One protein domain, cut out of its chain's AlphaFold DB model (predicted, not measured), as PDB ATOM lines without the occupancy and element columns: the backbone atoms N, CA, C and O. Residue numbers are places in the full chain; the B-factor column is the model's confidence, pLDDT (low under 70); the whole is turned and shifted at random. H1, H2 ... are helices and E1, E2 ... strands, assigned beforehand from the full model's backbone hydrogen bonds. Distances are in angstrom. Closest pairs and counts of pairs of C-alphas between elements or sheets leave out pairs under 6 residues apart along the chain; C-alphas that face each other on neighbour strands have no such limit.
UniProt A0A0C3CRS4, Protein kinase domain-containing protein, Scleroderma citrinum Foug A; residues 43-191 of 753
ATOM      1  N   TYR A  43     145.554 245.856 195.852       83.25
ATOM      2  CA  TYR A  43     144.736 244.828 196.497       83.25
ATOM      3  C   TYR A  43     144.070 243.953 195.434       83.25
ATOM      4  O   TYR A  43     143.577 244.467 194.431       83.25
ATOM      5  N   ASP A  44     144.014 242.650 195.700       86.25
ATOM      6  CA  ASP A  44     143.269 241.704 194.879       86.25
ATOM      7  C   ASP A  44     141.759 242.003 194.982       86.25
ATOM      8  O   ASP A  44     141.200 241.915 196.081       86.25
ATOM      9  N   PRO A  45     141.082 242.373 193.879       83.00
ATOM     10  CA  PRO A  45     139.655 242.682 193.903       83.00
ATOM     11  C   PRO A  45     138.769 241.445 194.101       83.00
ATOM     12  O   PRO A  45     137.581 241.598 194.383       83.00
ATOM     13  N   THR A  46     139.309 240.233 193.939       85.62
ATOM     14  CA  THR A  46     138.574 238.983 194.169       85.62
ATOM     15  C   THR A  46     138.456 238.646 195.653       85.62
ATOM     16  O   THR A  46     137.548 237.902 196.023       85.62
ATOM     17  N   ILE A  47     139.312 239.228 196.507       86.25
ATOM     18  CA  ILE A  47     139.316 239.037 197.962       86.25
ATOM     19  C   ILE A  47     138.687 240.254 198.642       86.25
ATOM     20  O   ILE A  47     139.258 241.347 198.689       86.25
ATOM     21  N   ASP A  48     137.524 240.058 199.259       81.56
ATOM     22  CA  ASP A  48     136.858 241.114 200.010       81.56
ATOM     23  C   ASP A  48     137.112 241.005 201.517       81.56
ATOM     24  O   ASP A  48     136.597 240.133 202.229       81.56
ATOM     25  N   ILE A  49     137.917 241.936 202.027       68.00
ATOM     26  CA  ILE A  49     138.198 242.092 203.455       68.00
ATOM     27  C   ILE A  49     137.039 242.885 204.082       68.00
ATOM     28  O   ILE A  49     137.106 244.108 204.228       68.00
ATOM     29  N   HIS A  50     135.986 242.145 204.435       55.62
ATOM     30  CA  HIS A  50     134.786 242.556 205.168       55.62
ATOM     31  C   HIS A  50     133.988 243.739 204.579       55.62
ATOM     32  O   HIS A  50     133.989 244.828 205.152       55.62
ATOM     33  N   HIS A  51     133.162 243.483 203.562       47.47
ATOM     34  CA  HIS A  51     131.699 243.568 203.660       47.47
ATOM     35  C   HIS A  51     131.091 242.659 202.582       47.47
ATOM     36  O   HIS A  51     131.119 243.052 201.417       47.47
ATOM     37  N   PRO A  52     130.481 241.509 202.946       48.72
ATOM     38  CA  PRO A  52     129.898 240.622 201.948       48.72
ATOM     39  C   PRO A  52     128.986 241.437 201.026       48.72
ATOM     40  O   PRO A  52     128.275 242.325 201.526       48.72
ATOM     41  N   PRO A  53     128.996 241.178 199.703       44.72
ATOM     42  CA  PRO A  53     128.088 241.853 198.794       44.72
ATOM     43  C   PRO A  53     126.687 241.762 199.384       44.72
ATOM     44  O   PRO A  53     126.319 240.740 199.971       44.72
ATOM     45  N   SER A  54     125.944 242.864 199.300       45.31
ATOM     46  CA  SER A  54     124.608 243.019 199.868       45.31
ATOM     47  C   SER A  54     123.632 242.082 199.153       45.31
ATOM     48  O   SER A  54     122.796 242.529 198.378       45.31
ATOM     49  N   ILE A  55     123.758 240.773 199.360       48.53
ATOM     50  CA  ILE A  55     122.819 239.774 198.884       48.53
ATOM     51  C   ILE A  55     121.683 239.807 199.905       48.53
ATOM     52  O   ILE A  55     121.870 239.397 201.058       48.53
ATOM     53  N   PRO A  56     120.511 240.347 199.542       38.50
ATOM     54  CA  PRO A  56     119.410 240.475 200.472       38.50
ATOM     55  C   PRO A  56     118.826 239.076 200.669       38.50
ATOM     56  O   PRO A  56     118.063 238.635 199.818       38.50
ATOM     57  N   ASN A  57     119.268 238.358 201.716       43.62
ATOM     58  CA  ASN A  57     118.577 237.252 202.424       43.62
ATOM     59  C   ASN A  57     119.491 236.207 203.107       43.62
ATOM     60  O   ASN A  57     118.988 235.159 203.511       43.62
ATOM     61  N   ARG A  58     120.797 236.440 203.314       46.91
ATOM     62  CA  ARG A  58     121.615 235.524 204.140       46.91
ATOM     63  C   ARG A  58     121.852 236.043 205.556       46.91
ATOM     64  O   ARG A  58     122.329 237.153 205.757       46.91
ATOM     65  N   ILE A  59     121.514 235.210 206.541       43.44
ATOM     66  CA  ILE A  59     121.838 235.401 207.958       43.44
ATOM     67  C   ILE A  59     123.343 235.140 208.115       43.44
ATOM     68  O   ILE A  59     123.792 234.005 207.973       43.44
ATOM     69  N   TYR A  60     124.131 236.186 208.359       48.50
ATOM     70  CA  TYR A  60     125.578 236.065 208.543       48.50
ATOM     71  C   TYR A  60     125.893 235.613 209.973       48.50
ATOM     72  O   TYR A  60     125.821 236.404 210.914       48.50
ATOM     73  N   PHE A  61     126.289 234.356 210.144       49.44
ATOM     74  CA  PHE A  61     126.956 233.889 211.360       49.44
ATOM     75  C   PHE A  61     128.445 234.257 211.237       49.44
ATOM     76  O   PHE A  61     129.144 233.752 210.364       49.44
ATOM     77  N   HIS A  62     128.907 235.236 212.015       52.72
ATOM     78  CA  HIS A  62     130.221 235.862 211.839       52.72
ATOM     79  C   HIS A  62     131.342 234.993 212.444       52.72
ATOM     80  O   HIS A  62     131.717 235.230 213.584       52.72
ATOM     81  N   ASN A  63     131.878 234.027 211.683       68.12
ATOM     82  CA  ASN A  63     133.035 233.189 212.066       68.12
ATOM     83  C   ASN A  63     134.121 233.081 210.961       68.12
ATOM     84  O   ASN A  63     134.939 232.169 210.984       68.12
ATOM     85  N   PHE A  64     134.143 233.992 209.982       71.88
ATOM     86  CA  PHE A  64     135.116 233.998 208.880       71.88
ATOM     87  C   PHE A  64     135.730 235.397 208.688       71.88
ATOM     88  O   PHE A  64     135.121 236.407 209.044       71.88
ATOM     89  N   ILE A  65     136.949 235.455 208.150       78.88
ATOM     90  CA  ILE A  65     137.806 236.652 208.067       78.88
ATOM     91  C   ILE A  65     137.564 237.443 206.771       78.88
ATOM     92  O   ILE A  65     137.753 238.653 206.730       78.88
ATOM     93  N   SER A  66     137.180 236.783 205.682       84.38
ATOM     94  CA  SER A  66     137.032 237.422 204.366       84.38
ATOM     95  C   SER A  66     136.275 236.497 203.407       84.38
ATOM     96  O   SER A  66     135.976 235.357 203.765       84.38
ATOM     97  N   THR A  67     135.939 236.971 202.210       87.75
ATOM     98  CA  THR A  67     135.401 236.139 201.127       87.75
ATOM     99  C   THR A  67     136.264 236.245 199.885       87.75
ATOM    100  O   THR A  67     136.832 237.306 199.634       87.75
ATOM    101  N   ILE A  68     136.292 235.184 199.086       90.38
ATOM    102  CA  ILE A  68     136.947 235.166 197.781       90.38
ATOM    103  C   ILE A  68     136.020 234.614 196.700       90.38
ATOM    104  O   ILE A  68     135.236 233.701 196.963       90.38
ATOM    105  N   ILE A  69     136.106 235.188 195.503       89.00
ATOM    106  CA  ILE A  69     135.378 234.743 194.310       89.00
ATOM    107  C   ILE A  69     136.315 233.875 193.466       89.00
ATOM    108  O   ILE A  69     137.396 234.321 193.082       89.00
ATOM    109  N   SER A  70     135.917 232.634 193.189       88.00
ATOM    110  CA  SER A  70     136.686 231.718 192.344       88.00
ATOM    111  C   SER A  70     136.551 232.054 190.857       88.00
ATOM    112  O   SER A  70     135.690 232.830 190.443       88.00
ATOM    113  N   GLY A  71     137.352 231.393 190.014       78.62
ATOM    114  CA  GLY A  71     137.245 231.516 188.556       78.62
ATOM    115  C   GLY A  71     135.921 231.017 187.955       78.62
ATOM    116  O   GLY A  71     135.687 231.219 186.768       78.62
ATOM    117  N   SER A  72     135.062 230.359 188.743       84.69
ATOM    118  CA  SER A  72     133.715 229.920 188.347       84.69
ATOM    119  C   SER A  72     132.599 230.760 188.979       84.69
ATOM    120  O   SER A  72     131.462 230.300 189.041       84.69
ATOM    121  N   ASP A  73     132.929 231.955 189.479       84.94
ATOM    122  CA  ASP A  73     132.029 232.860 190.207       84.94
ATOM    123  C   ASP A  73     131.433 232.254 191.496       84.94
ATOM    124  O   ASP A  73     130.464 232.771 192.061       84.94
ATOM    125  N   GLU A  74     132.023 231.167 192.001       89.56
ATOM    126  CA  GLU A  74     131.655 230.592 193.291       89.56
ATOM    127  C   GLU A  74     132.310 231.396 194.415       89.56
ATOM    128  O   GLU A  74     133.484 231.759 194.344       89.56
ATOM    129  N   ILE A  75     131.549 231.679 195.471       89.38
ATOM    130  CA  ILE A  75     132.047 232.449 196.611       89.38
ATOM    131  C   ILE A  75     132.460 231.485 197.719       89.38
ATOM    132  O   ILE A  75     131.679 230.623 198.137       89.38
ATOM    133  N   PHE A  76     133.658 231.699 198.254       90.38
ATOM    134  CA  PHE A  76     134.187 230.988 199.407       90.38
ATOM    135  C   PHE A  76     134.373 231.937 200.596       90.38
ATOM    136  O   PHE A  76     134.876 233.050 200.451       90.38
ATOM    137  N   ASN A  77     134.004 231.480 201.790       88.25
ATOM    138  CA  ASN A  77     134.366 232.110 203.057       88.25
ATOM    139  C   ASN A  77     135.788 231.687 203.445       88.25
ATOM    140  O   ASN A  77     136.077 230.492 203.487       88.25
ATOM    141  N   ILE A  78     136.643 232.650 203.786       88.06
ATOM    142  CA  ILE A  78     137.996 232.439 204.312       88.06
ATOM    143  C   ILE A  78     137.924 232.354 205.837       88.06
ATOM    144  O   ILE A  78     137.633 233.351 206.500       88.06
ATOM    145  N   PHE A  79     138.215 231.187 206.407       83.88
ATOM    146  CA  PHE A  79     138.124 230.941 207.850       83.88
ATOM    147  C   PHE A  79     139.426 231.235 208.583       83.88
ATOM    148  O   PHE A  79     139.414 231.859 209.643       83.88
ATOM    149  N   SER A  80     140.556 230.794 208.030       84.25
ATOM    150  CA  SER A  80     141.855 230.957 208.676       84.25
ATOM    151  C   SER A  80     143.006 230.993 207.674       84.25
ATOM    152  O   SER A  80     142.897 230.521 206.542       84.25
ATOM    153  N   LEU A  81     144.119 231.587 208.108       87.44
ATOM    154  CA  LEU A  81     145.397 231.529 207.409       87.44
ATOM    155  C   LEU A  81     146.111 230.232 207.802       87.44
ATOM    156  O   LEU A  81     146.448 230.069 208.975       87.44
ATOM    157  N   LEU A  82     146.374 229.354 206.835       87.56
ATOM    158  CA  LEU A  82     147.107 228.105 207.055       87.56
ATOM    159  C   LEU A  82     148.616 228.332 206.963       87.56
ATOM    160  O   LEU A  82     149.368 227.896 207.830       87.56
ATOM    161  N   SER A  83     149.059 229.049 205.929       86.81
ATOM    162  CA  SER A  83     150.469 229.372 205.716       86.81
ATOM    163  C   SER A  83     150.625 230.665 204.919       86.81
ATOM    164  O   SER A  83     149.762 231.026 204.124       86.81
ATOM    165  N   SER A  84     151.728 231.376 205.137       87.75
ATOM    166  CA  SER A  84     152.116 232.544 204.350       87.75
ATOM    167  C   SER A  84     153.629 232.601 204.271       87.75
ATOM    168  O   SER A  84     154.307 232.670 205.298       87.75
ATOM    169  N   SER A  85     154.154 232.667 203.054       82.12
ATOM    170  CA  SER A  85     155.562 232.980 202.835       82.12
ATOM    171  C   SER A  85     155.881 234.399 203.326       82.12
ATOM    172  O   SER A  85     155.044 235.304 203.289       82.12
ATOM    173  N   SER A  86     157.105 234.600 203.816       68.19
ATOM    174  CA  SER A  86     157.590 235.902 204.300       68.19
ATOM    175  C   SER A  86     158.260 236.747 203.205       68.19
ATOM    176  O   SER A  86     158.582 237.916 203.433       68.19
ATOM    177  N   GLY A  87     158.476 236.161 202.020       69.25
ATOM    178  CA  GLY A  87     159.138 236.785 200.878       69.25
ATOM    179  C   GLY A  87     158.239 237.774 200.139       69.25
ATOM    180  O   GLY A  87     157.104 237.469 199.769       69.25
ATOM    181  N   PHE A  88     158.763 238.977 199.899       70.88
ATOM    182  CA  PHE A  88     158.050 239.989 199.117       70.88
ATOM    183  C   PHE A  88     158.146 239.726 197.604       70.88
ATOM    184  O   PHE A  88     157.171 239.914 196.882       70.88
ATOM    185  N   ILE A  89     159.307 239.275 197.125       80.88
ATOM    186  CA  ILE A  89     159.567 238.953 195.712       80.88
ATOM    187  C   ILE A  89     159.321 237.450 195.498       80.88
ATOM    188  O   ILE A  89     159.332 236.684 196.458       80.88
ATOM    189  N   GLU A  90     159.131 237.038 194.246       83.44
ATOM    190  CA  GLU A  90     158.913 235.656 193.808       83.44
ATOM    191  C   GLU A  90     157.484 235.165 194.051       83.44
ATOM    192  O   GLU A  90     156.539 235.841 193.655       83.44
ATOM    193  N   ARG A  91     157.321 233.969 194.626       83.44
ATOM    194  CA  ARG A  91     156.036 233.267 194.659       83.44
ATOM    195  C   ARG A  91     155.019 233.930 195.565       83.44
ATOM    196  O   ARG A  91     153.847 233.987 195.222       83.44
ATOM    197  N   GLY A  92     155.463 234.439 196.713       85.75
ATOM    198  CA  GLY A  92     154.566 235.121 197.633       85.75
ATOM    199  C   GLY A  92     153.392 234.272 198.111       85.75
ATOM    200  O   GLY A  92     152.345 234.847 198.382       85.75
ATOM    201  N   THR A  93     153.572 232.949 198.177       89.62
ATOM    202  CA  THR A  93     152.520 231.967 198.440       89.62
ATOM    203  C   THR A  93     151.791 232.243 199.750       89.62
ATOM    204  O   THR A  93     152.440 232.455 200.784       89.62
ATOM    205  N   VAL A  94     150.461 232.189 199.709       91.56
ATOM    206  CA  VAL A  94     149.556 232.253 200.856       91.56
ATOM    207  C   VAL A  94     148.522 231.137 200.732       91.56
ATOM    208  O   VAL A  94     147.895 230.977 199.693       91.56
ATOM    209  N   CYS A  95     148.334 230.359 201.793       93.50
ATOM    210  CA  CYS A  95     147.370 229.266 201.830       93.50
ATOM    211  C   CYS A  95     146.281 229.571 202.855       93.50
ATOM    212  O   CYS A  95     146.569 229.815 204.031       93.50
ATOM    213  N   TRP A  96     145.029 229.507 202.419       92.50
ATOM    214  CA  TRP A  96     143.853 229.799 203.228       92.50
ATOM    215  C   TRP A  96     142.992 228.560 203.409       92.50
ATOM    216  O   TRP A  96     142.824 227.770 202.484       92.50
ATOM    217  N   HIS A  97     142.388 228.422 204.584       91.38
ATOM    218  CA  HIS A  97     141.285 227.492 204.796       91.38
ATOM    219  C   HIS A  97     139.986 228.157 204.353       91.38
ATOM    220  O   HIS A  97     139.621 229.218 204.874       91.38
ATOM    221  N   VAL A  98     139.298 227.541 203.392       90.94
ATOM    222  CA  VAL A  98     138.101 228.103 202.771       90.94
ATOM    223  C   VAL A  98     136.949 227.100 202.701       90.94
ATOM    224  O   VAL A  98     137.173 225.893 202.622       90.94
ATOM    225  N   ARG A  99     135.708 227.605 202.697       90.69
ATOM    226  CA  ARG A  99     134.494 226.804 202.431       90.69
ATOM    227  C   ARG A  99     133.516 227.556 201.531       90.69
ATOM    228  O   ARG A  99     133.393 228.771 201.704       90.69
ATOM    229  N   PRO A 100     132.768 226.876 200.643       90.12
ATOM    230  CA  PRO A 100     131.699 227.505 199.874       90.12
ATOM    231  C   PRO A 100     130.684 228.196 200.788       90.12
ATOM    232  O   PRO A 100     130.283 227.631 201.810       90.12
ATOM    233  N   VAL A 101     130.214 229.395 200.428       83.62
ATOM    234  CA  VAL A 101     129.187 230.095 201.232       83.62
ATOM    235  C   VAL A 101     127.880 229.284 201.282       83.62
ATOM    236  O   VAL A 101     127.147 229.331 202.271       83.62
ATOM    237  N   ASP A 102     127.598 228.513 200.230       81.38
ATOM    238  CA  ASP A 102     126.382 227.708 200.086       81.38
ATOM    239  C   ASP A 102     126.379 226.429 200.927       81.38
ATOM    240  O   ASP A 102     125.303 225.904 201.213       81.38
ATOM    241  N   ALA A 103     127.544 225.976 201.398       77.81
ATOM    242  CA  ALA A 103     127.656 224.803 202.266       77.81
ATOM    243  C   ALA A 103     127.051 225.030 203.670       77.81
ATOM    244  O   ALA A 103     126.892 224.081 204.435       77.81
ATOM    245  N   GLY A 104     126.688 226.275 204.006       64.94
ATOM    246  CA  GLY A 104     126.175 226.655 205.321       64.94
ATOM    247  C   GLY A 104     127.276 226.769 206.384       64.94
ATOM    248  O   GLY A 104     128.462 226.619 206.078       64.94
ATOM    249  N   PRO A 105     126.915 227.083 207.644       59.34
ATOM    250  CA  PRO A 105     127.843 226.937 208.756       59.34
ATOM    251  C   PRO A 105     128.221 225.459 208.845       59.34
ATOM    252  O   PRO A 105     127.380 224.628 209.175       59.34
ATOM    253  N   GLY A 106     129.463 225.129 208.497       54.78
ATOM    254  CA  GLY A 106     129.952 223.768 208.666       54.78
ATOM    255  C   GLY A 106     129.893 223.333 210.127       54.78
ATOM    256  O   GLY A 106     129.815 224.171 211.035       54.78
ATOM    257  N   GLU A 107     130.093 222.037 210.363       53.88
ATOM    258  CA  GLU A 107     130.521 221.550 211.683       53.88
ATOM    259  C   GLU A 107     131.835 222.229 212.143       53.88
ATOM    260  O   GLU A 107     132.222 222.141 213.303       53.88
ATOM    261  N   ALA A 108     132.497 222.995 211.268       46.50
ATOM    262  CA  ALA A 108     133.594 223.910 211.565       46.50
ATOM    263  C   ALA A 108     133.254 224.997 212.605       46.50
ATOM    264  O   ALA A 108     134.155 225.450 213.310       46.50
ATOM    265  N   ASN A 109     131.981 225.376 212.787       45.47
ATOM    266  CA  ASN A 109     131.587 226.203 213.940       45.47
ATOM    267  C   ASN A 109     131.739 225.454 215.283       45.47
ATOM    268  O   ASN A 109     131.787 226.094 216.331       45.47
ATOM    269  N   GLU A 110     131.855 224.123 215.241       50.88
ATOM    270  CA  GLU A 110     132.226 223.232 216.349       50.88
ATOM    271  C   GLU A 110     133.692 222.749 216.248       50.88
ATOM    272  O   GLU A 110     134.118 221.896 217.026       50.88
ATOM    273  N   GLY A 111     134.480 223.271 215.297       55.09
ATOM    274  CA  GLY A 111     135.889 222.912 215.104       55.09
ATOM    275  C   GLY A 111     136.149 221.589 214.370       55.09
ATOM    276  O   GLY A 111     137.271 221.084 214.449       55.09
ATOM    277  N   LYS A 112     135.162 221.017 213.662       64.50
ATOM    278  CA  LYS A 112     135.330 219.777 212.877       64.50
ATOM    279  C   LYS A 112     135.412 220.053 211.374       64.50
ATOM    280  O   LYS A 112     134.609 220.813 210.837       64.50
ATOM    281  N   ILE A 113     136.390 219.431 210.714       77.62
ATOM    282  CA  ILE A 113     136.593 219.488 209.259       77.62
ATOM    283  C   ILE A 113     135.703 218.432 208.578       77.62
ATOM    284  O   ILE A 113     135.641 217.290 209.033       77.62
ATOM    285  N   ASP A 114     135.040 218.802 207.486       81.56
ATOM    286  CA  ASP A 114     134.212 217.948 206.635       81.56
ATOM    287  C   ASP A 114     134.559 218.100 205.139       81.56
ATOM    288  O   ASP A 114     135.555 218.712 204.750       81.56
ATOM    289  N   SER A 115     133.752 217.492 204.266       84.88
ATOM    290  CA  SER A 115     134.009 217.439 202.822       84.88
ATOM    291  C   SER A 115     133.951 218.788 202.096       84.88
ATOM    292  O   SER A 115     134.336 218.839 200.929       84.88
ATOM    293  N   ASN A 116     133.450 219.845 202.741       88.88
ATOM    294  CA  ASN A 116     133.357 221.192 202.175       88.88
ATOM    295  C   ASN A 116     134.508 222.109 202.620       88.88
ATOM    296  O   ASN A 116     134.453 223.312 202.356       88.88
ATOM    297  N   ASP A 117     135.513 221.573 203.316       90.31
ATOM    298  CA  ASP A 117     136.735 222.295 203.656       90.31
ATOM    299  C   ASP A 117     137.803 222.119 202.583       90.31
ATOM    300  O   ASP A 117     138.196 221.005 202.225       90.31
ATOM    301  N   TYR A 118     138.314 223.252 202.119       94.31
ATOM    302  CA  TYR A 118     139.334 223.314 201.089       94.31
ATOM    303  C   TYR A 118     140.498 224.194 201.529       94.31
ATOM    304  O   TYR A 118     140.376 225.073 202.387       94.31
ATOM    305  N   VAL A 119     141.637 223.963 200.892       95.06
ATOM    306  CA  VAL A 119     142.795 224.844 200.916       95.06
ATOM    307  C   VAL A 119     142.774 225.668 199.639       95.06
ATOM    308  O   VAL A 119     142.801 225.107 198.548       95.06
ATOM    309  N   LEU A 120     142.754 226.989 199.759       96.00
ATOM    310  CA  LEU A 120     143.031 227.883 198.644       96.00
ATOM    311  C   LEU A 120     144.501 228.303 198.704       96.00
ATOM    312  O   LEU A 120     144.888 229.033 199.617       96.00
ATOM    313  N   LYS A 121     145.302 227.852 197.739       95.62
ATOM    314  CA  LYS A 121     146.690 228.279 197.527       95.62
ATOM    315  C   LYS A 121     146.694 229.459 196.551       95.62
ATOM    316  O   LYS A 121     146.249 229.317 195.417       95.62
ATOM    317  N   ASP A 122     147.172 230.604 197.018       93.81
ATOM    318  CA  ASP A 122     147.364 231.852 196.278       93.81
ATOM    319  C   ASP A 122     148.864 232.070 196.072       93.81
ATOM    320  O   ASP A 122     149.618 232.084 197.047       93.81
ATOM    321  N   ASN A 123     149.325 232.169 194.822       93.50
ATOM    322  CA  ASN A 123     150.737 232.384 194.513       93.50
ATOM    323  C   ASN A 123     150.987 233.074 193.158       93.50
ATOM    324  O   ASN A 123     150.130 233.175 192.285       93.50
ATOM    325  N   TRP A 124     152.223 233.543 192.976       93.06
ATOM    326  CA  TRP A 124     152.734 234.125 191.735       93.06
ATOM    327  C   TRP A 124     153.745 233.196 191.068       93.06
ATOM    328  O   TRP A 124     154.877 233.020 191.532       93.06
ATOM    329  N   VAL A 125     153.371 232.632 189.930       91.31
ATOM    330  CA  VAL A 125     154.153 231.602 189.237       91.31
ATOM    331  C   VAL A 125     154.866 232.213 188.037       91.31
ATOM    332  O   VAL A 125     154.359 233.153 187.434       91.31
ATOM    333  N   ASP A 126     156.064 231.725 187.712       89.56
ATOM    334  CA  ASP A 126     156.715 232.051 186.435       89.56
ATOM    335  C   ASP A 126     155.773 231.678 185.279       89.56
ATOM    336  O   ASP A 126     155.154 230.613 185.314       89.56
ATOM    337  N   GLU A 127     155.637 232.548 184.281       88.69
ATOM    338  CA  GLU A 127     154.780 232.305 183.114       88.69
ATOM    339  C   GLU A 127     155.118 230.978 182.417       88.69
ATOM    340  O   GLU A 127     154.210 230.252 182.011       88.69
ATOM    341  N   ASP A 128     156.402 230.604 182.371       86.12
ATOM    342  CA  ASP A 128     156.851 229.345 181.764       86.12
ATOM    343  C   ASP A 128     156.463 228.098 182.591       86.12
ATOM    344  O   ASP A 128     156.525 226.974 182.090       86.12
ATOM    345  N   LEU A 129     156.052 228.277 183.853       87.31
ATOM    346  CA  LEU A 129     155.726 227.208 184.809       87.31
ATOM    347  C   LEU A 129     154.276 227.273 185.319       87.31
ATOM    348  O   LEU A 129     153.929 226.560 186.258       87.31
ATOM    349  N   VAL A 130     153.420 228.103 184.715       89.38
ATOM    350  CA  VAL A 130     152.073 228.431 185.228       89.38
ATOM    351  C   VAL A 130     151.170 227.214 185.480       89.38
ATOM    352  O   VAL A 130     150.394 227.205 186.437       89.38
ATOM    353  N   ASP A 131     151.299 226.171 184.658       89.00
ATOM    354  CA  ASP A 131     150.510 224.938 184.760       89.00
ATOM    355  C   ASP A 131     151.316 223.752 185.310       89.00
ATOM    356  O   ASP A 131     150.818 222.626 185.333       89.00
ATOM    357  N   HIS A 132     152.551 223.979 185.771       90.50
ATOM    358  CA  HIS A 132     153.460 222.917 186.200       90.50
ATOM    359  C   HIS A 132     152.874 222.071 187.342       90.50
ATOM    360  O   HIS A 132     152.626 220.878 187.165       90.50
ATOM    361  N   GLU A 133     152.586 222.689 188.492       92.12
ATOM    362  CA  GLU A 133     152.052 221.969 189.653       92.12
ATOM    363  C   GLU A 133     150.678 221.358 189.349       92.12
ATOM    364  O   GLU A 133     150.419 220.203 189.681       92.12
ATOM    365  N   ALA A 134     149.803 222.097 188.659       93.19
ATOM    366  CA  ALA A 134     148.479 221.602 188.290       93.19
ATOM    367  C   ALA A 134     148.553 220.358 187.382       93.19
ATOM    368  O   ALA A 134     147.783 219.407 187.563       93.19
ATOM    369  N   SER A 135     149.503 220.333 186.442       94.25
ATOM    370  CA  SER A 135     149.781 219.178 185.584       94.25
ATOM    371  C   SER A 135     150.318 217.994 186.391       94.25
ATOM    372  O   SER A 135     149.860 216.867 186.190       94.25
ATOM    373  N   ILE A 136     151.239 218.232 187.333       94.88
ATOM    374  CA  ILE A 136     151.762 217.182 188.218       94.88
ATOM    375  C   ILE A 136     150.636 216.585 189.062       94.88
ATOM    376  O   ILE A 136     150.446 215.371 189.029       94.88
ATOM    377  N   LEU A 137     149.849 217.419 189.751       96.50
ATOM    378  CA  LEU A 137     148.722 216.987 190.586       96.50
ATOM    379  C   LEU A 137     147.700 216.167 189.786       96.50
ATOM    380  O   LEU A 137     147.223 215.135 190.255       96.50
ATOM    381  N   SER A 138     147.412 216.580 188.549       95.81
ATOM    382  CA  SER A 138     146.528 215.836 187.644       95.81
ATOM    383  C   SER A 138     147.114 214.475 187.251       95.81
ATOM    384  O   SER A 138     146.394 213.480 187.192       95.81
ATOM    385  N   HIS A 139     148.425 214.404 187.007       95.69
ATOM    386  CA  HIS A 139     149.122 213.169 186.636       95.69
ATOM    387  C   HIS A 139     149.201 212.165 187.792       95.69
ATOM    388  O   HIS A 139     148.974 210.965 187.597       95.69
ATOM    389  N   ILE A 140     149.481 212.637 189.010       96.44
ATOM    390  CA  ILE A 140     149.613 211.791 190.210       96.44
ATOM    391  C   ILE A 140     148.270 211.459 190.871       96.44
ATOM    392  O   ILE A 140     148.235 210.658 191.808       96.44
ATOM    393  N   ALA A 141     147.165 212.012 190.359       95.38
ATOM    394  CA  ALA A 141     145.823 211.713 190.831       95.38
ATOM    395  C   ALA A 141     145.586 210.192 190.931       95.38
ATOM    396  O   ALA A 141     145.997 209.401 190.068       95.38
ATOM    397  N   GLY A 142     144.934 209.792 192.024       93.69
ATOM    398  CA  GLY A 142     144.672 208.396 192.377       93.69
ATOM    399  C   GLY A 142     145.682 207.777 193.349       93.69
ATOM    400  O   GLY A 142     145.365 206.749 193.943       93.69
ATOM    401  N   ILE A 143     146.850 208.392 193.573       96.06
ATOM    402  CA  ILE A 143     147.718 208.005 194.695       96.06
ATOM    403  C   ILE A 143     147.047 208.443 196.004       96.06
ATOM    404  O   ILE A 143     146.612 209.585 196.146       96.06
ATOM    405  N   LYS A 144     146.933 207.537 196.978       94.81
ATOM    406  CA  LYS A 144     146.456 207.893 198.319       94.81
ATOM    407  C   LYS A 144     147.547 208.698 199.031       94.81
ATOM    408  O   LYS A 144     148.696 208.285 199.003       94.81
ATOM    409  N   GLY A 145     147.188 209.800 199.690       94.94
ATOM    410  CA  GLY A 145     148.147 210.628 200.432       94.94
ATOM    411  C   GLY A 145     148.799 211.752 199.617       94.94
ATOM    412  O   GLY A 145     149.760 212.356 200.081       94.94
ATOM    413  N   VAL A 146     148.273 212.076 198.432       96.75
ATOM    414  CA  VAL A 146     148.591 213.330 197.721       96.75
ATOM    415  C   VAL A 146     147.344 214.225 197.647       96.75
ATOM    416  O   VAL A 146     146.224 213.703 197.701       96.75
ATOM    417  N   PRO A 147     147.490 215.559 197.551       95.81
ATOM    418  CA  PRO A 147     146.374 216.477 197.411       95.81
ATOM    419  C   PRO A 147     145.510 216.175 196.195       95.81
ATOM    420  O   PRO A 147     145.993 215.841 195.114       95.81
ATOM    421  N   VAL A 148     144.214 216.402 196.359       95.25
ATOM    422  CA  VAL A 148     143.273 216.456 195.247       95.25
ATOM    423  C   VAL A 148     143.159 217.903 194.791       95.25
ATOM    424  O   VAL A 148     142.685 218.756 195.545       95.25
ATOM    425  N   LEU A 149     143.550 218.164 193.543       96.50
ATOM    426  CA  LEU A 149     143.264 219.422 192.862       96.50
ATOM    427  C   LEU A 149     141.787 219.467 192.468       96.50
ATOM    428  O   LEU A 149     141.330 218.670 191.651       96.50
ATOM    429  N   VAL A 150     141.041 220.388 193.073       95.38
ATOM    430  CA  VAL A 150     139.614 220.603 192.799       95.38
ATOM    431  C   VAL A 150     139.446 221.574 191.638       95.38
ATOM    432  O   VAL A 150     138.683 221.310 190.713       95.38
ATOM    433  N   GLN A 151     140.178 222.687 191.674       94.31
ATOM    434  CA  GLN A 151     140.132 223.725 190.648       94.31
ATOM    435  C   GLN A 151     141.465 224.478 190.610       94.31
ATOM    436  O   GLN A 151     142.130 224.623 191.632       94.31
ATOM    437  N   SER A 152     141.847 224.988 189.442       94.75
ATOM    438  CA  SER A 152     142.947 225.943 189.291       94.75
ATOM    439  C   SER A 152     142.555 227.005 188.274       94.75
ATOM    440  O   SER A 152     141.935 226.680 187.259       94.75
ATOM    441  N   TRP A 153     142.873 228.268 188.553       94.62
ATOM    442  CA  TRP A 153     142.577 229.379 187.653       94.62
ATOM    443  C   TRP A 153     143.609 230.500 187.772       94.62
ATOM    444  O   TRP A 153     144.318 230.635 188.771       94.62
ATOM    445  N   THR A 154     143.684 231.311 186.718       94.94
ATOM    446  CA  THR A 154     144.430 232.572 186.712       94.94
ATOM    447  C   THR A 154     143.538 233.682 187.239       94.94
ATOM    448  O   THR A 154     142.409 233.845 186.766       94.94
ATOM    449  N   VAL A 155     144.043 234.449 188.201       93.06
ATOM    450  CA  VAL A 155     143.326 235.597 188.762       93.06
ATOM    451  C   VAL A 155     143.132 236.645 187.670       93.06
ATOM    452  O   VAL A 155     144.053 236.941 186.909       93.06
ATOM    453  N   GLN A 156     141.920 237.187 187.568       90.56
ATOM    454  CA  GLN A 156     141.577 238.205 186.578       90.56
ATOM    455  C   GLN A 156     141.526 239.581 187.236       90.56
ATOM    456  O   GLN A 156     140.793 239.799 188.199       90.56
ATOM    457  N   TYR A 157     142.216 240.551 186.644       86.00
ATOM    458  CA  TYR A 157     142.078 241.962 186.987       86.00
ATOM    459  C   TYR A 157     141.505 242.721 185.786       86.00
ATOM    460  O   TYR A 157     142.117 242.769 184.716       86.00
ATOM    461  N   LYS A 158     140.318 243.324 185.940       85.50
ATOM    462  CA  LYS A 158     139.599 244.050 184.867       85.50
ATOM    463  C   LYS A 158     139.389 243.228 183.579       85.50
ATOM    464  O   LYS A 158     139.454 243.782 182.487       85.50
ATOM    465  N   GLY A 159     139.119 241.928 183.724       86.69
ATOM    466  CA  GLY A 159     138.823 241.014 182.610       86.69
ATOM    467  C   GLY A 159     140.043 240.487 181.848       86.69
ATOM    468  O   GLY A 159     139.869 239.899 180.790       86.69
ATOM    469  N   GLU A 160     141.248 240.713 182.370       90.06
ATOM    470  CA  GLU A 160     142.510 240.229 181.804       90.06
ATOM    471  C   GLU A 160     143.321 239.517 182.897       90.06
ATOM    472  O   GLU A 160     143.201 239.880 184.076       90.06
ATOM    473  N   ASP A 161     144.198 238.586 182.513       92.00
ATOM    474  CA  ASP A 161     145.080 237.850 183.430       92.00
ATOM    475  C   ASP A 161     145.908 238.809 184.296       92.00
ATOM    476  O   ASP A 161     146.513 239.768 183.802       92.00
ATOM    477  N   ASP A 162     145.943 238.582 185.604       92.12
ATOM    478  CA  ASP A 162     146.776 239.351 186.519       92.12
ATOM    479  C   ASP A 162     148.232 238.868 186.427       92.12
ATOM    480  O   ASP A 162     148.573 237.734 186.774       92.12
ATOM    481  N   THR A 163     149.097 239.728 185.882       92.31
ATOM    482  CA  THR A 163     150.509 239.424 185.629       92.31
ATOM    483  C   THR A 163     151.394 240.609 185.985       92.31
ATOM    484  O   THR A 163     150.985 241.769 185.878       92.31
ATOM    485  N   THR A 164     152.644 240.350 186.368       89.69
ATOM    486  CA  THR A 164     153.578 241.427 186.736       89.69
ATOM    487  C   THR A 164     153.905 242.353 185.567       89.69
ATOM    488  O   THR A 164     154.151 243.543 185.777       89.69
ATOM    489  N   LEU A 165     153.838 241.860 184.325       86.94
ATOM    490  CA  LEU A 165     154.023 242.676 183.123       86.94
ATOM    491  C   LEU A 165     152.989 243.807 183.009       86.94
ATOM    492  O   LEU A 165     153.306 244.867 182.475       86.94
ATOM    493  N   ARG A 166     151.781 243.646 183.559       83.56
ATOM    494  CA  ARG A 166     150.750 244.700 183.528       83.56
ATOM    495  C   ARG A 166     151.134 245.936 184.322       83.56
ATOM    496  O   ARG A 166     150.747 247.044 183.958       83.56
ATOM    497  N   TYR A 167     151.898 245.744 185.390       80.00
ATOM    498  CA  TYR A 167     152.337 246.825 186.265       80.00
ATOM    499  C   TYR A 167     153.676 247.428 185.821       80.00
ATOM    500  O   TYR A 167     154.071 248.479 186.327       80.00
ATOM    501  N   ARG A 168     154.362 246.809 184.844       79.94
ATOM    502  CA  ARG A 168     155.643 247.277 184.303       79.94
ATOM    503  C   ARG A 168     155.520 247.733 182.844       79.94
ATOM    504  O   ARG A 168     155.447 246.901 181.944       79.94
ATOM    505  N   PRO A 169     155.594 249.046 182.563       65.50
ATOM    506  CA  PRO A 169     155.683 249.550 181.196       65.50
ATOM    507  C   PRO A 169     156.857 248.918 180.435       65.50
ATOM    508  O   PRO A 169     157.965 248.833 180.965       65.50
ATOM    509  N   ALA A 170     156.650 248.553 179.165       61.34
ATOM    510  CA  ALA A 170     157.671 247.920 178.316       61.34
ATOM    511  C   ALA A 170     158.988 248.722 178.219       61.34
ATOM    512  O   ALA A 170     160.058 248.152 178.040       61.34
ATOM    513  N   ALA A 171     158.923 250.045 178.395       61.03
ATOM    514  CA  ALA A 171     160.085 250.932 178.400       61.03
ATOM    515  C   ALA A 171     160.962 250.832 179.671       61.03
ATOM    516  O   ALA A 171     162.034 251.432 179.711       61.03
ATOM    517  N   TRP A 172     160.508 250.148 180.730       61.88
ATOM    518  CA  TRP A 172     161.158 250.132 182.053       61.88
ATOM    519  C   TRP A 172     161.864 248.807 182.388       61.88
ATOM    520  O   TRP A 172     162.446 248.676 183.468       61.88
ATOM    521  N   SER A 173     161.839 247.827 181.484       58.94
ATOM    522  CA  SER A 173     162.345 246.477 181.744       58.94
ATOM    523  C   SER A 173     163.492 246.126 180.793       58.94
ATOM    524  O   SER A 173     163.229 245.759 179.650       58.94
ATOM    525  N   PRO A 174     164.771 246.183 181.218       59.03
ATOM    526  CA  PRO A 174     165.804 245.431 180.516       59.03
ATOM    527  C   PRO A 174     165.442 243.938 180.596       59.03
ATOM    528  O   PRO A 174     165.383 243.364 181.684       59.03
ATOM    529  N   PHE A 175     165.156 243.334 179.439       58.06
ATOM    530  CA  PHE A 175     164.576 241.990 179.301       58.06
ATOM    531  C   PHE A 175     165.408 240.863 179.934       58.06
ATOM    532  O   PHE A 175     164.878 239.795 180.202       58.06
ATOM    533  N   GLU A 176     166.692 241.089 180.210       63.19
ATOM    534  CA  GLU A 176     167.619 240.035 180.640       63.19
ATOM    535  C   GLU A 176     167.433 239.562 182.093       63.19
ATOM    536  O   GLU A 176     167.949 238.509 182.452       63.19
ATOM    537  N   LYS A 177     166.723 240.314 182.952       68.06
ATOM    538  CA  LYS A 177     166.532 239.956 184.381       68.06
ATOM    539  C   LYS A 177     165.082 239.962 184.858       68.06
ATOM    540  O   LYS A 177     164.827 239.702 186.032       68.06
ATOM    541  N   PHE A 178     164.142 240.313 183.989       81.44
ATOM    542  CA  PHE A 178     162.729 240.329 184.333       81.44
ATOM    543  C   PHE A 178     162.114 238.965 184.029       81.44
ATOM    544  O   PHE A 178     162.162 238.507 182.894       81.44
ATOM    545  N   VAL A 179     161.516 238.350 185.046       84.81
ATOM    546  CA  VAL A 179     160.700 237.141 184.899       84.81
ATOM    547  C   VAL A 179     159.247 237.568 185.004       84.81
ATOM    548  O   VAL A 179     158.856 238.090 186.051       84.81
ATOM    549  N   ASN A 180     158.464 237.393 183.942       89.00
ATOM    550  CA  ASN A 180     157.028 237.640 184.014       89.00
ATOM    551  C   ASN A 180     156.383 236.597 184.930       89.00
ATOM    552  O   ASN A 180     156.721 235.418 184.864       89.00
ATOM    553  N   ARG A 181     155.480 237.039 185.803       91.94
ATOM    554  CA  ARG A 181     154.783 236.148 186.729       91.94
ATOM    555  C   ARG A 181     153.285 236.311 186.607       91.94
ATOM    556  O   ARG A 181     152.803 237.438 186.504       91.94
ATOM    557  N   VAL A 182     152.586 235.189 186.669       93.88
ATOM    558  CA  VAL A 182     151.132 235.069 186.594       93.88
ATOM    559  C   VAL A 182     150.590 234.778 187.989       93.88
ATOM    560  O   VAL A 182     151.112 233.909 188.690       93.88
ATOM    561  N   HIS A 183     149.555 235.505 188.397       94.31
ATOM    562  CA  HIS A 183     148.869 235.299 189.668       94.31
ATOM    563  C   HIS A 183     147.874 234.135 189.548       94.31
ATOM    564  O   HIS A 183     146.987 234.134 188.687       94.31
ATOM    565  N   ARG A 184     148.046 233.111 190.384       94.75
ATOM    566  CA  ARG A 184     147.334 231.835 190.300       94.75
ATOM    567  C   ARG A 184     146.673 231.490 191.621       94.75
ATOM    568  O   ARG A 184     147.244 231.688 192.690       94.75
ATOM    569  N   HIS A 185     145.483 230.910 191.510       95.50
ATOM    570  CA  HIS A 185     144.766 230.287 192.613       95.50
ATOM    571  C   HIS A 185     144.556 228.800 192.318       95.50
ATOM    572  O   HIS A 185     144.220 228.401 191.196       95.50
ATOM    573  N   GLN A 186     144.745 227.970 193.339       96.25
ATOM    574  CA  GLN A 186     144.451 226.538 193.309       96.25
ATOM    575  C   GLN A 186     143.611 226.164 194.526       96.25
ATOM    576  O   GLN A 186     143.974 226.459 195.663       96.25
ATOM    577  N   LEU A 187     142.501 225.479 194.279       96.38
ATOM    578  CA  LEU A 187     141.640 224.910 195.304       96.38
ATOM    579  C   LEU A 187     141.996 223.432 195.486       96.38
ATOM    580  O   LEU A 187     141.896 222.634 194.550       96.38
ATOM    581  N   LEU A 188     142.430 223.075 196.688       96.19
ATOM    582  CA  LEU A 188     143.032 221.793 197.048       96.19
ATOM    583  C   LEU A 188     142.318 221.182 198.261       96.19
ATOM    584  O   LEU A 188     141.659 221.878 199.033       96.19
ATOM    585  N   ARG A 189     142.472 219.873 198.464       93.50
ATOM    586  CA  ARG A 189     142.076 219.163 199.694       93.50
ATOM    587  C   ARG A 189     142.966 217.928 199.913       93.50
ATOM    588  O   ARG A 189     143.486 217.413 198.921       93.50
ATOM    589  N   PRO A 190     143.111 217.410 201.147       92.19
ATOM    590  CA  PRO A 190     142.454 217.834 202.392       92.19
ATOM    591  C   PRO A 190     143.077 219.080 203.036       92.19
ATOM    592  O   PRO A 190     144.193 219.476 202.707       92.19
ATOM    593  N   VAL A 191     142.351 219.674 203.989       90.19
ATOM    594  CA  VAL A 191     142.920 220.607 204.973       90.19
ATOM    595  C   VAL A 191     143.624 219.790 206.059       90.19
ATOM    596  O   VAL A 191     143.074 218.808 206.561       90.19
TER     597      VAL A 191
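Overview. This is residues 43 to 191 of the 753 residues of the protein "Protein kinase domain-containing protein" of Scleroderma citrinum Foug A (UniProt A0A0C3CRS4). What does the model look like? One strongly twisted antiparallel sheet of six strands, curled like part of a barrel, makes the core, with the helix H2 beside its edge strand E5 and long loops reaching out from it, two of which hold the short helices H1 and H3. What is it made of? The printed part has 149 residues, with three named helices and six named strands in the chain order E1 E2 E3 H1 E4 H2 E5 H3 E6; the sheet's order is E1 E2 E3 E4 E6 E5. The class is mixed, helices and strands, with under half of the residues, 63, in named elements. How large is it? It is compact, with a radius of gyration of the C-alphas of 17.0 A and spans of 53 by 41 by 28 A.

Along the chain. Where are the strands? E1 is residues 66 to 69, from C-alpha 66 at (137.032, 237.422, 204.366); E2 is 75 to 84, 21.5 A long, and bends by 76 degrees at residue 80; E3 is 94 to 100, 18.5 A. E4 is 118 to 126, 24.4 A; E5 is 148 to 154, 18.3 A; E6 is 181 to 189, 24.9 A, ending with C-alpha 189 at (142.076, 219.163, 199.694). Where are the helices? H1 is residues 107 to 110, H2 is 132 to 140, 12.4 A long, and H3 is 164 to 167.

Arrangement. How do the strands pair? E1, E2 and E3 are a meander, each the antiparallel neighbour of the one before, with N 76 and O 68 at 2.9 A and N 77 and O 99 at 2.8 A. N 96 and O 120 of E3 and E4 are 2.8 A apart, N 121 and O 186 of E4 and E6 2.8 A, and N 187 and O 151 of E6 and E5 2.8 A. How do the helices stand? H2 is on the sheet at a height over the sheet of 7.4 A; the closest C-alphas of H2 and E5, Leu 137 and Leu 149, are 6.4 A apart. E4, H2 and E5 form a split strand-helix-strand unit, two strands running the same way with E6 between them, and its crossover is right-handed. H3 only grazes the sheet with residues 164 to 166, and H1 is not on it. What of the helix backbones? Every O i to N i+4 pair of H2 is within hydrogen-bond range; H1 and H3 are too short for one.

Size, cuts and confidence. How far does it reach? The two C-alphas farthest apart, Glu 110 and Ala 171, are 54.6 A apart. Is anything cut or long? The printed part has no cut, and the link from H3 to E6 is long. Where is confidence low? Residues 49 to 63, 86 to 87, 104 to 112 and 169 to 177 are under 70.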